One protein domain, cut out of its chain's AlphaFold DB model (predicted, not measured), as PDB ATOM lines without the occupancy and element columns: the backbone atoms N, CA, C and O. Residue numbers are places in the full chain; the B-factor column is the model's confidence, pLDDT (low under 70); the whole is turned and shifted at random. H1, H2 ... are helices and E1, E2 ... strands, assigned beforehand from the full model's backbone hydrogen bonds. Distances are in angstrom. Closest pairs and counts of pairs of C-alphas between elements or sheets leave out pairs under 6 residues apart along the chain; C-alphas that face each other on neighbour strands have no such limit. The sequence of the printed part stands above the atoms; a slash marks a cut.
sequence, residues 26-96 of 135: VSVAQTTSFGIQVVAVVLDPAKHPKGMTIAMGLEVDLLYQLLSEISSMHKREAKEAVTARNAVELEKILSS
ATOM      1  N   VAL A  26     -47.411 -33.552 -16.781       91.44
ATOM      2  CA  VAL A  26     -47.213 -34.834 -17.469       91.44
ATOM      3  C   VAL A  26     -46.864 -34.600 -18.937       91.44
ATOM      4  O   VAL A  26     -45.859 -35.113 -19.443       91.44
ATOM      5  N   SER A  27     -47.670 -33.802 -19.632       90.38
ATOM      6  CA  SER A  27     -47.469 -33.482 -21.043       90.38
ATOM      7  C   SER A  27     -48.163 -32.183 -21.441       90.38
ATOM      8  O   SER A  27     -48.990 -31.634 -20.714       90.38
ATOM      9  N   VAL A  28     -47.800 -31.682 -22.618       91.69
ATOM     10  CA  VAL A  28     -48.402 -30.507 -23.243       91.69
ATOM     11  C   VAL A  28     -48.838 -30.925 -24.642       91.69
ATOM     12  O   VAL A  28     -48.090 -31.617 -25.329       91.69
ATOM     13  N   ALA A  29     -50.042 -30.544 -25.057       90.81
ATOM     14  CA  ALA A  29     -50.589 -30.878 -26.366       90.81
ATOM     15  C   ALA A  29     -51.341 -29.688 -26.960       90.81
ATOM     16  O   ALA A  29     -52.023 -28.953 -26.247       90.81
ATOM     17  N   GLN A  30     -51.259 -29.519 -28.275       90.94
ATOM     18  CA  GLN A  30     -52.163 -28.624 -28.989       90.94
ATOM     19  C   GLN A  30     -53.477 -29.336 -29.261       90.94
ATOM     20  O   GLN A  30     -53.505 -30.507 -29.641       90.94
ATOM     21  N   THR A  31     -54.575 -28.626 -29.068       90.00
ATOM     22  CA  THR A  31     -55.905 -29.141 -29.369       90.00
ATOM     23  C   THR A  31     -56.822 -28.001 -29.794       90.00
ATOM     24  O   THR A  31     -56.401 -26.855 -29.942       90.00
ATOM     25  N   THR A  32     -58.082 -28.315 -30.055       89.25
ATOM     26  CA  THR A  32     -59.106 -27.342 -30.419       89.25
ATOM     27  C   THR A  32     -60.299 -27.508 -29.490       89.25
ATOM     28  O   THR A  32     -60.782 -28.617 -29.285       89.25
ATOM     29  N   SER A  33     -60.786 -26.401 -28.936       85.25
ATOM     30  CA  SER A  33     -61.964 -26.356 -28.071       85.25
ATOM     31  C   SER A  33     -62.893 -25.247 -28.550       85.25
ATOM     32  O   SER A  33     -62.447 -24.125 -28.767       85.25
ATOM     33  N   PHE A  34     -64.171 -25.561 -28.781       85.69
ATOM     34  CA  PHE A  34     -65.166 -24.620 -29.330       85.69
ATOM     35  C   PHE A  34     -64.708 -23.881 -30.610       85.69
ATOM     36  O   PHE A  34     -65.043 -22.719 -30.819       85.69
ATOM     37  N   GLY A  35     -63.927 -24.551 -31.468       84.50
ATOM     38  CA  GLY A  35     -63.379 -23.965 -32.703       84.50
ATOM     39  C   GLY A  35     -62.158 -23.059 -32.502       84.50
ATOM     40  O   GLY A  35     -61.683 -22.458 -33.459       84.50
ATOM     41  N   ILE A  36     -61.637 -22.972 -31.278       84.31
ATOM     42  CA  ILE A  36     -60.475 -22.165 -30.907       84.31
ATOM     43  C   ILE A  36     -59.294 -23.104 -30.670       84.31
ATOM     44  O   ILE A  36     -59.428 -24.101 -29.956       84.31
ATOM     45  N   GLN A  37     -58.138 -22.800 -31.259       87.69
ATOM     46  CA  GLN A  37     -56.906 -23.525 -30.955       87.69
ATOM     47  C   GLN A  37     -56.467 -23.220 -29.523       87.69
ATOM     48  O   GLN A  37     -56.477 -22.074 -29.083       87.69
ATOM     49  N   VAL A  38     -56.094 -24.253 -28.778       90.12
ATOM     50  CA  VAL A  38     -55.705 -24.132 -27.373       90.12
ATOM     51  C   VAL A  38     -54.530 -25.051 -27.067       90.12
ATOM     52  O   VAL A  38     -54.323 -26.066 -27.734       90.12
ATOM     53  N   VAL A  39     -53.786 -24.725 -26.013       91.75
ATOM     54  CA  VAL A  39     -52.773 -25.616 -25.445       91.75
ATOM     55  C   VAL A  39     -53.363 -26.319 -24.228       91.75
ATOM     56  O   VAL A  39     -53.677 -25.687 -23.219       91.75
ATOM     57  N   ALA A  40     -53.518 -27.636 -24.309       91.12
ATOM     58  CA  ALA A  40     -53.859 -28.478 -23.174       91.12
ATOM     59  C   ALA A  40     -52.583 -28.834 -22.403       91.12
ATOM     60  O   ALA A  40     -51.649 -29.417 -22.955       91.12
ATOM     61  N   VAL A  41     -52.549 -28.491 -21.118       91.88
ATOM     62  CA  VAL A  41     -51.493 -28.888 -20.187       91.88
ATOM     63  C   VAL A  41     -52.048 -30.028 -19.339       91.88
ATOM     64  O   VAL A  41     -52.922 -29.833 -18.489       91.88
ATOM     65  N   VAL A  42     -51.563 -31.236 -19.612       91.56
ATOM     66  CA  VAL A  42     -51.953 -32.449 -18.895       91.56
ATOM     67  C   VAL A  42     -51.173 -32.492 -17.591       91.56
ATOM     68  O   VAL A  42     -49.942 -32.559 -17.591       91.56
ATOM     69  N   LEU A  43     -51.903 -32.434 -16.484       92.69
ATOM     70  CA  LEU A  43     -51.356 -32.462 -15.134       92.69
ATOM     71  C   LEU A  43     -51.545 -33.840 -14.505       92.69
ATOM     72  O   LEU A  43     -52.395 -34.610 -14.953       92.69
ATOM     73  N   ASP A  44     -50.766 -34.135 -13.468       91.69
ATOM     74  CA  ASP A  44     -50.938 -35.342 -12.663       91.69
ATOM     75  C   ASP A  44     -52.365 -35.382 -12.076       91.69
ATOM     76  O   ASP A  44     -52.701 -34.537 -11.233       91.69
ATOM     77  N   PRO A  45     -53.216 -36.344 -12.485       89.50
ATOM     78  CA  PRO A  45     -54.608 -36.401 -12.051       89.50
ATOM     79  C   PRO A  45     -54.755 -36.671 -10.550       89.50
ATOM     80  O   PRO A  45     -55.799 -36.348  -9.984       89.50
ATOM     81  N   ALA A  46     -53.729 -37.227  -9.891       91.31
ATOM     82  CA  ALA A  46     -53.745 -37.444  -8.446       91.31
ATOM     83  C   ALA A  46     -53.719 -36.123  -7.661       91.31
ATOM     84  O   ALA A  46     -54.265 -36.045  -6.561       91.31
ATOM     85  N   LYS A  47     -53.104 -35.078  -8.228       88.06
ATOM     86  CA  LYS A  47     -52.950 -33.758  -7.595       88.06
ATOM     87  C   LYS A  47     -53.879 -32.709  -8.200       88.06
ATOM     88  O   LYS A  47     -54.358 -31.825  -7.493       88.06
ATOM     89  N   HIS A  48     -54.156 -32.827  -9.496       85.38
ATOM     90  CA  HIS A  48     -54.918 -31.864 -10.287       85.38
ATOM     91  C   HIS A  48     -56.074 -32.577 -11.005       85.38
ATOM     92  O   HIS A  48     -55.961 -32.915 -12.184       85.38
ATOM     93  N   PRO A  49     -57.217 -32.805 -10.325       79.81
ATOM     94  CA  PRO A  49     -58.346 -33.550 -10.897       79.81
ATOM     95  C   PRO A  49     -58.994 -32.824 -12.082       79.81
ATOM     96  O   PRO A  49     -59.645 -33.433 -12.929       79.81
ATOM     97  N   LYS A  50     -58.826 -31.501 -12.142       76.12
ATOM     98  CA  LYS A  50     -59.192 -30.671 -13.283       76.12
ATOM     99  C   LYS A  50     -57.884 -30.309 -13.982       76.12
ATOM    100  O   LYS A  50     -57.105 -29.533 -13.437       76.12
ATOM    101  N   GLY A  51     -57.630 -30.904 -15.147       78.50
ATOM    102  CA  GLY A  51     -56.493 -30.526 -15.990       78.50
ATOM    103  C   GLY A  51     -56.549 -29.045 -16.384       78.50
ATOM    104  O   GLY A  51     -57.541 -28.356 -16.136       78.50
ATOM    105  N   MET A  52     -55.495 -28.545 -17.024       86.81
ATOM    106  CA  MET A  52     -55.413 -27.134 -17.393       86.81
ATOM    107  C   MET A  52     -55.466 -26.962 -18.909       86.81
ATOM    108  O   MET A  52     -54.829 -27.689 -19.665       86.81
ATOM    109  N   THR A  53     -56.240 -25.987 -19.376       87.19
ATOM    110  CA  THR A  53     -56.273 -25.593 -20.787       87.19
ATOM    111  C   THR A  53     -56.004 -24.105 -20.883       87.19
ATOM    112  O   THR A  53     -56.660 -23.306 -20.218       87.19
ATOM    113  N   ILE A  54     -55.035 -23.742 -21.713       85.94
ATOM    114  CA  ILE A  54     -54.660 -22.365 -21.986       85.94
ATOM    115  C   ILE A  54     -55.174 -22.027 -23.382       85.94
ATOM    116  O   ILE A  54     -54.625 -22.469 -24.392       85.94
ATOM    117  N   ALA A  55     -56.255 -21.253 -23.426       74.31
ATOM    118  CA  ALA A  55     -56.744 -20.656 -24.657       74.31
ATOM    119  C   ALA A  55     -56.051 -19.303 -24.851       74.31
ATOM    120  O   ALA A  55     -56.261 -18.378 -24.064       74.31
ATOM    121  N   MET A  56     -55.215 -19.197 -25.881       68.88
ATOM    122  CA  MET A  56     -54.713 -17.914 -26.370       68.88
ATOM    123  C   MET A  56     -55.266 -17.664 -27.769       68.88
ATOM    124  O   MET A  56     -55.625 -18.607 -28.464       68.88
ATOM    125  N   GLY A  57     -55.371 -16.392 -28.154       70.62
ATOM    126  CA  GLY A  57     -55.789 -16.004 -29.499       70.62
ATOM    127  C   GLY A  57     -54.704 -16.321 -30.530       70.62
ATOM    128  O   GLY A  57     -54.581 -17.447 -30.997       70.62
ATOM    129  N   LEU A  58     -53.915 -15.313 -30.900       61.53
ATOM    130  CA  LEU A  58     -52.776 -15.490 -31.803       61.53
ATOM    131  C   LEU A  58     -51.621 -16.180 -31.046       61.53
ATOM    132  O   LEU A  58     -51.463 -15.963 -29.848       61.53
ATOM    133  N   GLU A  59     -50.825 -16.992 -31.750       83.50
ATOM    134  CA  GLU A  59     -49.563 -17.600 -31.264       83.50
ATOM    135  C   GLU A  59     -49.668 -18.854 -30.369       83.50
ATOM    136  O   GLU A  59     -48.741 -19.178 -29.622       83.50
ATOM    137  N   VAL A  60     -50.747 -19.634 -30.487       87.06
ATOM    138  CA  VAL A  60     -50.874 -20.953 -29.823       87.06
ATOM    139  C   VAL A  60     -49.703 -21.889 -30.166       87.06
ATOM    140  O   VAL A  60     -49.239 -22.642 -29.305       87.06
ATOM    141  N   ASP A  61     -49.176 -21.801 -31.389       87.69
ATOM    142  CA  ASP A  61     -47.999 -22.553 -31.844       87.69
ATOM    143  C   ASP A  61     -46.729 -22.207 -31.077       87.69
ATOM    144  O   ASP A  61     -46.029 -23.103 -30.601       87.69
ATOM    145  N   LEU A  62     -46.458 -20.915 -30.896       89.25
ATOM    146  CA  LEU A  62     -45.278 -20.460 -30.172       89.25
ATOM    147  C   LEU A  62     -45.365 -20.844 -28.693       89.25
ATOM    148  O   LEU A  62     -44.386 -21.318 -28.115       89.25
ATOM    149  N   LEU A  63     -46.549 -20.696 -28.088       89.00
ATOM    150  CA  LEU A  63     -46.770 -21.107 -26.704       89.00
ATOM    151  C   LEU A  63     -46.551 -22.612 -26.526       89.00
ATOM    152  O   LEU A  63     -45.905 -23.028 -25.564       89.00
ATOM    153  N   TYR A  64     -47.068 -23.428 -27.446       92.06
ATOM    154  CA  TYR A  64     -46.842 -24.867 -27.415       92.06
ATOM    155  C   TYR A  64     -45.354 -25.212 -27.525       92.06
ATOM    156  O   TYR A  64     -44.853 -25.969 -26.695       92.06
ATOM    157  N   GLN A  65     -44.639 -24.632 -28.495       92.44
ATOM    158  CA  GLN A  65     -43.201 -24.856 -28.673       92.44
ATOM    159  C   GLN A  65     -42.418 -24.495 -27.410       92.44
ATOM    160  O   GLN A  65     -41.605 -25.289 -26.938       92.44
ATOM    161  N   LEU A  66     -42.716 -23.337 -26.816       91.31
ATOM    162  CA  LEU A  66     -42.075 -22.876 -25.590       91.31
ATOM    163  C   LEU A  66     -42.334 -23.828 -24.415       91.31
ATOM    164  O   LEU A  66     -41.400 -24.241 -23.731       91.31
ATOM    165  N   LEU A  67     -43.595 -24.200 -24.175       91.00
ATOM    166  CA  LEU A  67     -43.954 -25.089 -23.068       91.00
ATOM    167  C   LEU A  67     -43.400 -26.504 -23.261       91.00
ATOM    168  O   LEU A  67     -42.975 -27.130 -22.290       91.00
ATOM    169  N   SER A  68     -43.378 -26.994 -24.501       91.31
ATOM    170  CA  SER A  68     -42.784 -28.282 -24.852       91.31
ATOM    171  C   SER A  68     -41.280 -28.292 -24.573       91.31
ATOM    172  O   SER A  68     -40.786 -29.226 -23.939       91.31
ATOM    173  N   GLU A  69     -40.555 -27.247 -24.979       93.44
ATOM    174  CA  GLU A  69     -39.112 -27.136 -24.743       93.44
ATOM    175  C   GLU A  69     -38.796 -27.041 -23.247       93.44
ATOM    176  O   GLU A  69     -37.988 -27.813 -22.732       93.44
ATOM    177  N   ILE A  70     -39.496 -26.173 -22.508       91.88
ATOM    178  CA  ILE A  70     -39.294 -26.028 -21.060       91.88
ATOM    179  C   ILE A  70     -39.611 -27.342 -20.328       91.88
ATOM    180  O   ILE A  70     -38.858 -27.752 -19.441       91.88
ATOM    181  N   SER A  71     -40.690 -28.038 -20.707       89.25
ATOM    182  CA  SER A  71     -41.037 -29.345 -20.129       89.25
ATOM    183  C   SER A  71     -39.961 -30.396 -20.422       89.25
ATOM    184  O   SER A  71     -39.587 -31.166 -19.534       89.25
ATOM    185  N   SER A  72     -39.415 -30.407 -21.641       90.50
ATOM    186  CA  SER A  72     -38.318 -31.296 -22.040       90.50
ATOM    187  C   SER A  72     -37.044 -31.025 -21.234       90.50
ATOM    188  O   SER A  72     -36.449 -31.952 -20.676       90.50
ATOM    189  N   MET A  73     -36.662 -29.751 -21.090       91.25
ATOM    190  CA  MET A  73     -35.531 -29.334 -20.259       91.25
ATOM    191  C   MET A  73     -35.696 -29.806 -18.814       91.25
ATOM    192  O   MET A  73     -34.779 -30.416 -18.266       91.25
ATOM    193  N   HIS A  74     -36.876 -29.599 -18.224       89.31
ATOM    194  CA  HIS A  74     -37.171 -30.019 -16.854       89.31
ATOM    195  C   HIS A  74     -37.033 -31.534 -16.663       89.31
ATOM    196  O   HIS A  74     -36.381 -31.988 -15.725       89.31
ATOM    197  N   LYS A  75     -37.581 -32.333 -17.588       87.50
ATOM    198  CA  LYS A  75     -37.489 -33.802 -17.539       87.50
ATOM    199  C   LYS A  75     -36.054 -34.305 -17.683       87.50
ATOM    200  O   LYS A  75     -35.665 -35.246 -16.991       87.50
ATOM    201  N   ARG A  76     -35.266 -33.695 -18.573       89.25
ATOM    202  CA  ARG A  76     -33.847 -34.035 -18.759       89.25
ATOM    203  C   ARG A  76     -33.047 -33.773 -17.488       89.25
ATOM    204  O   ARG A  76     -32.358 -34.674 -17.021       89.25
ATOM    205  N   GLU A  77     -33.204 -32.598 -16.891       85.94
ATOM    206  CA  GLU A  77     -32.507 -32.256 -15.649       85.94
ATOM    207  C   GLU A  77     -32.930 -33.148 -14.477       85.94
ATOM    208  O   GLU A  77     -32.089 -33.588 -13.695       85.94
ATOM    209  N   ALA A  78     -34.220 -33.483 -14.373       82.94
ATOM    210  CA  ALA A  78     -34.700 -34.422 -13.363       82.94
ATOM    211  C   ALA A  78     -34.055 -35.810 -13.530       82.94
ATOM    212  O   ALA A  78     -33.623 -36.419 -12.550       82.94
ATOM    213  N   LYS A  79     -33.926 -36.295 -14.772       82.75
ATOM    214  CA  LYS A  79     -33.256 -37.567 -15.078       82.75
ATOM    215  C   LYS A  79     -31.764 -37.530 -14.739       82.75
ATOM    216  O   LYS A  79     -31.242 -38.493 -14.175       82.75
ATOM    217  N   GLU A  80     -31.080 -36.437 -15.057       82.88
ATOM    218  CA  GLU A  80     -29.666 -36.238 -14.718       82.88
ATOM    219  C   GLU A  80     -29.458 -36.213 -13.199       82.88
ATOM    220  O   GLU A  80     -28.576 -36.903 -12.690       82.88
ATOM    221  N   ALA A  81     -30.326 -35.522 -12.454       75.56
ATOM    222  CA  ALA A  81     -30.272 -35.476 -10.995       75.56
ATOM    223  C   ALA A  81     -30.474 -36.856 -10.345       75.56
ATOM    224  O   ALA A  81     -29.793 -37.184  -9.374       75.56
ATOM    225  N   VAL A  82     -31.382 -37.683 -10.878       79.06
ATOM    226  CA  VAL A  82     -31.572 -39.070 -10.414       79.06
ATOM    227  C   VAL A  82     -30.340 -39.917 -10.722       79.06
ATOM    228  O   VAL A  82     -29.859 -40.641  -9.856       79.06
ATOM    229  N   THR A  83     -29.785 -39.789 -11.926       80.94
ATOM    230  CA  THR A  83     -28.590 -40.543 -12.333       80.94
ATOM    231  C   THR A  83     -27.385 -40.190 -11.458       80.94
ATOM    232  O   THR A  83     -26.673 -41.083 -11.007       80.94
ATOM    233  N   ALA A  84     -27.197 -38.903 -11.148       75.38
ATOM    234  CA  ALA A  84     -26.142 -38.436 -10.255       75.38
ATOM    235  C   ALA A  84     -26.313 -38.968  -8.823       75.38
ATOM    236  O   ALA A  84     -25.346 -39.427  -8.222       75.38
ATOM    237  N   ARG A  85     -27.540 -38.960  -8.282       77.56
ATOM    238  CA  ARG A  85     -27.823 -39.535  -6.954       77.56
ATOM    239  C   ARG A  85     -27.525 -41.030  -6.907       77.56
ATOM    240  O   ARG A  85     -26.850 -41.468  -5.983       77.56
ATOM    241  N   ASN A  86     -27.957 -41.775  -7.921       77.81
ATOM    242  CA  ASN A  86     -27.708 -43.211  -8.006       77.81
ATOM    243  C   ASN A  86     -26.204 -43.520  -8.088       77.81
ATOM    244  O   ASN A  86     -25.743 -44.462  -7.455       77.81
ATOM    245  N   ALA A  87     -25.424 -42.722  -8.826       77.56
ATOM    246  CA  ALA A  87     -23.972 -42.888  -8.899       77.56
ATOM    247  C   ALA A  87     -23.291 -42.673  -7.535       77.56
ATOM    248  O   ALA A  87     -22.455 -43.478  -7.135       77.56
ATOM    249  N   VAL A  88     -23.695 -41.638  -6.791       83.12
ATOM    250  CA  VAL A  88     -23.180 -41.372  -5.436       83.12
ATOM    251  C   VAL A  88     -23.559 -42.488  -4.459       83.12
ATOM    252  O   VAL A  88     -22.750 -42.883  -3.623       83.12
ATOM    253  N   GLU A  89     -24.780 -43.013  -4.553       78.19
ATOM    254  CA  GLU A  89     -25.240 -44.112  -3.701       78.19
ATOM    255  C   GLU A  89     -24.476 -45.414  -3.984       78.19
ATOM    256  O   GLU A  89     -24.050 -46.087  -3.047       78.19
ATOM    257  N   LEU A  90     -24.208 -45.717  -5.258       77.31
ATOM    258  CA  LEU A  90     -23.373 -46.854  -5.654       77.31
ATOM    259  C   LEU A  90     -21.925 -46.708  -5.167       77.31
ATOM    260  O   LEU A  90     -21.376 -47.667  -4.630       77.31
ATOM    261  N   GLU A  91     -21.310 -45.525  -5.285       78.38
ATOM    262  CA  GLU A  91     -19.961 -45.302  -4.743       78.38
ATOM    263  C   GLU A  91     -19.907 -45.452  -3.222       78.38
ATOM    264  O   GLU A  91     -18.939 -46.000  -2.691       78.38
ATOM    265  N   LYS A  92     -20.954 -45.022  -2.512       81.94
ATOM    266  CA  LYS A  92     -21.052 -45.219  -1.066       81.94
ATOM    267  C   LYS A  92     -21.083 -46.706  -0.712       81.94
ATOM    268  O   LYS A  92     -20.357 -47.112   0.190       81.94
ATOM    269  N   ILE A  93     -21.872 -47.517  -1.420       80.50
ATOM    270  CA  ILE A  93     -21.953 -48.970  -1.190       80.50
ATOM    271  C   ILE A  93     -20.592 -49.631  -1.459       80.50
ATOM    272  O   ILE A  93     -20.070 -50.317  -0.586       80.50
ATOM    273  N   LEU A  94     -19.963 -49.331  -2.600       75.75
ATOM    274  CA  LEU A  94     -18.656 -49.891  -2.979       75.75
ATOM    275  C   LEU A  94     -17.517 -49.475  -2.033       75.75
ATOM    276  O   LEU A  94     -16.562 -50.223  -1.840       75.75
ATOM    277  N   SER A  95     -17.600 -48.278  -1.447       71.25
ATOM    278  CA  SER A  95     -16.626 -47.809  -0.452       71.25
ATOM    279  C   SER A  95     -16.850 -48.452   0.919       71.25
ATOM    280  O   SER A  95     -15.887 -48.679   1.641       71.25
ATOM    281  N   SER A  96     -18.102 -48.790   1.248       66.88
ATOM    282  CA  SER A  96     -18.464 -49.477   2.496       66.88
ATOM    283  C   SER A  96     -17.953 -50.923   2.520       66.88
ATOM    284  O   SER A  96     -17.559 -51.412   3.569       66.88
TER     285      SER A  96
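What this domain is: This is residues 26 to 96 of the 135 residues of an uncharacterized protein of Nothophytophthora sp. Chile5 (UniProt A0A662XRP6). A small, strongly twisted sheet of three strands has the first part of one long helix, H1, packed over one face, and residues 76 to 96 of H1 stick out far beyond it as a free arm. The 71 printed residues hold E1, E2, E3 and H1 in that order, the sheet is antiparallel in the order E1, E2, E3, and the class is mixed. The whole is extended, with a radius of gyration of the C-alphas of 18.2 A and spans of 62 by 26 by 11 A.

Where its parts are: E1 is residues 26 to 33, 20.0 A long, from C-alpha 26 at (-47.213, -34.834, -17.469); it bends by 64 degrees at residue 30. E2 is residues 36 to 43, 20.9 A, and E3 residues 52 to 55, 9.8 A. H1 is residues 60 to 96, 53.9 A, ending with C-alpha 96 at (-18.464, -49.477, 2.496).

How they stand to each other: The strands form a meander, each the antiparallel neighbour of the one before; E1 and E2, and E2 and E3, are hairpins. N 29 and O 40 are 2.9 A apart, and N 41 and O 52 2.8 A, within hydrogen-bond range. H1 is on the sheet in two layers, a helix on one face, at a height over the sheet of 9.2 A. It lies over E1 and E2 and runs along the strands, at 4 degrees to E1 on the local plane. The closest C-alphas of E1 and H1 are those of Val 28 and Ser 68, 6.3 A apart. In H1 every O i to N i+4 pair is within hydrogen-bond range.

The domain as a whole: The C-alphas farthest apart, of Gly 35 and Ser 96, are 62.5 A apart. The printed part has no cut, and no link is long. Residues 56, 58 and 96 have pLDDT under 70.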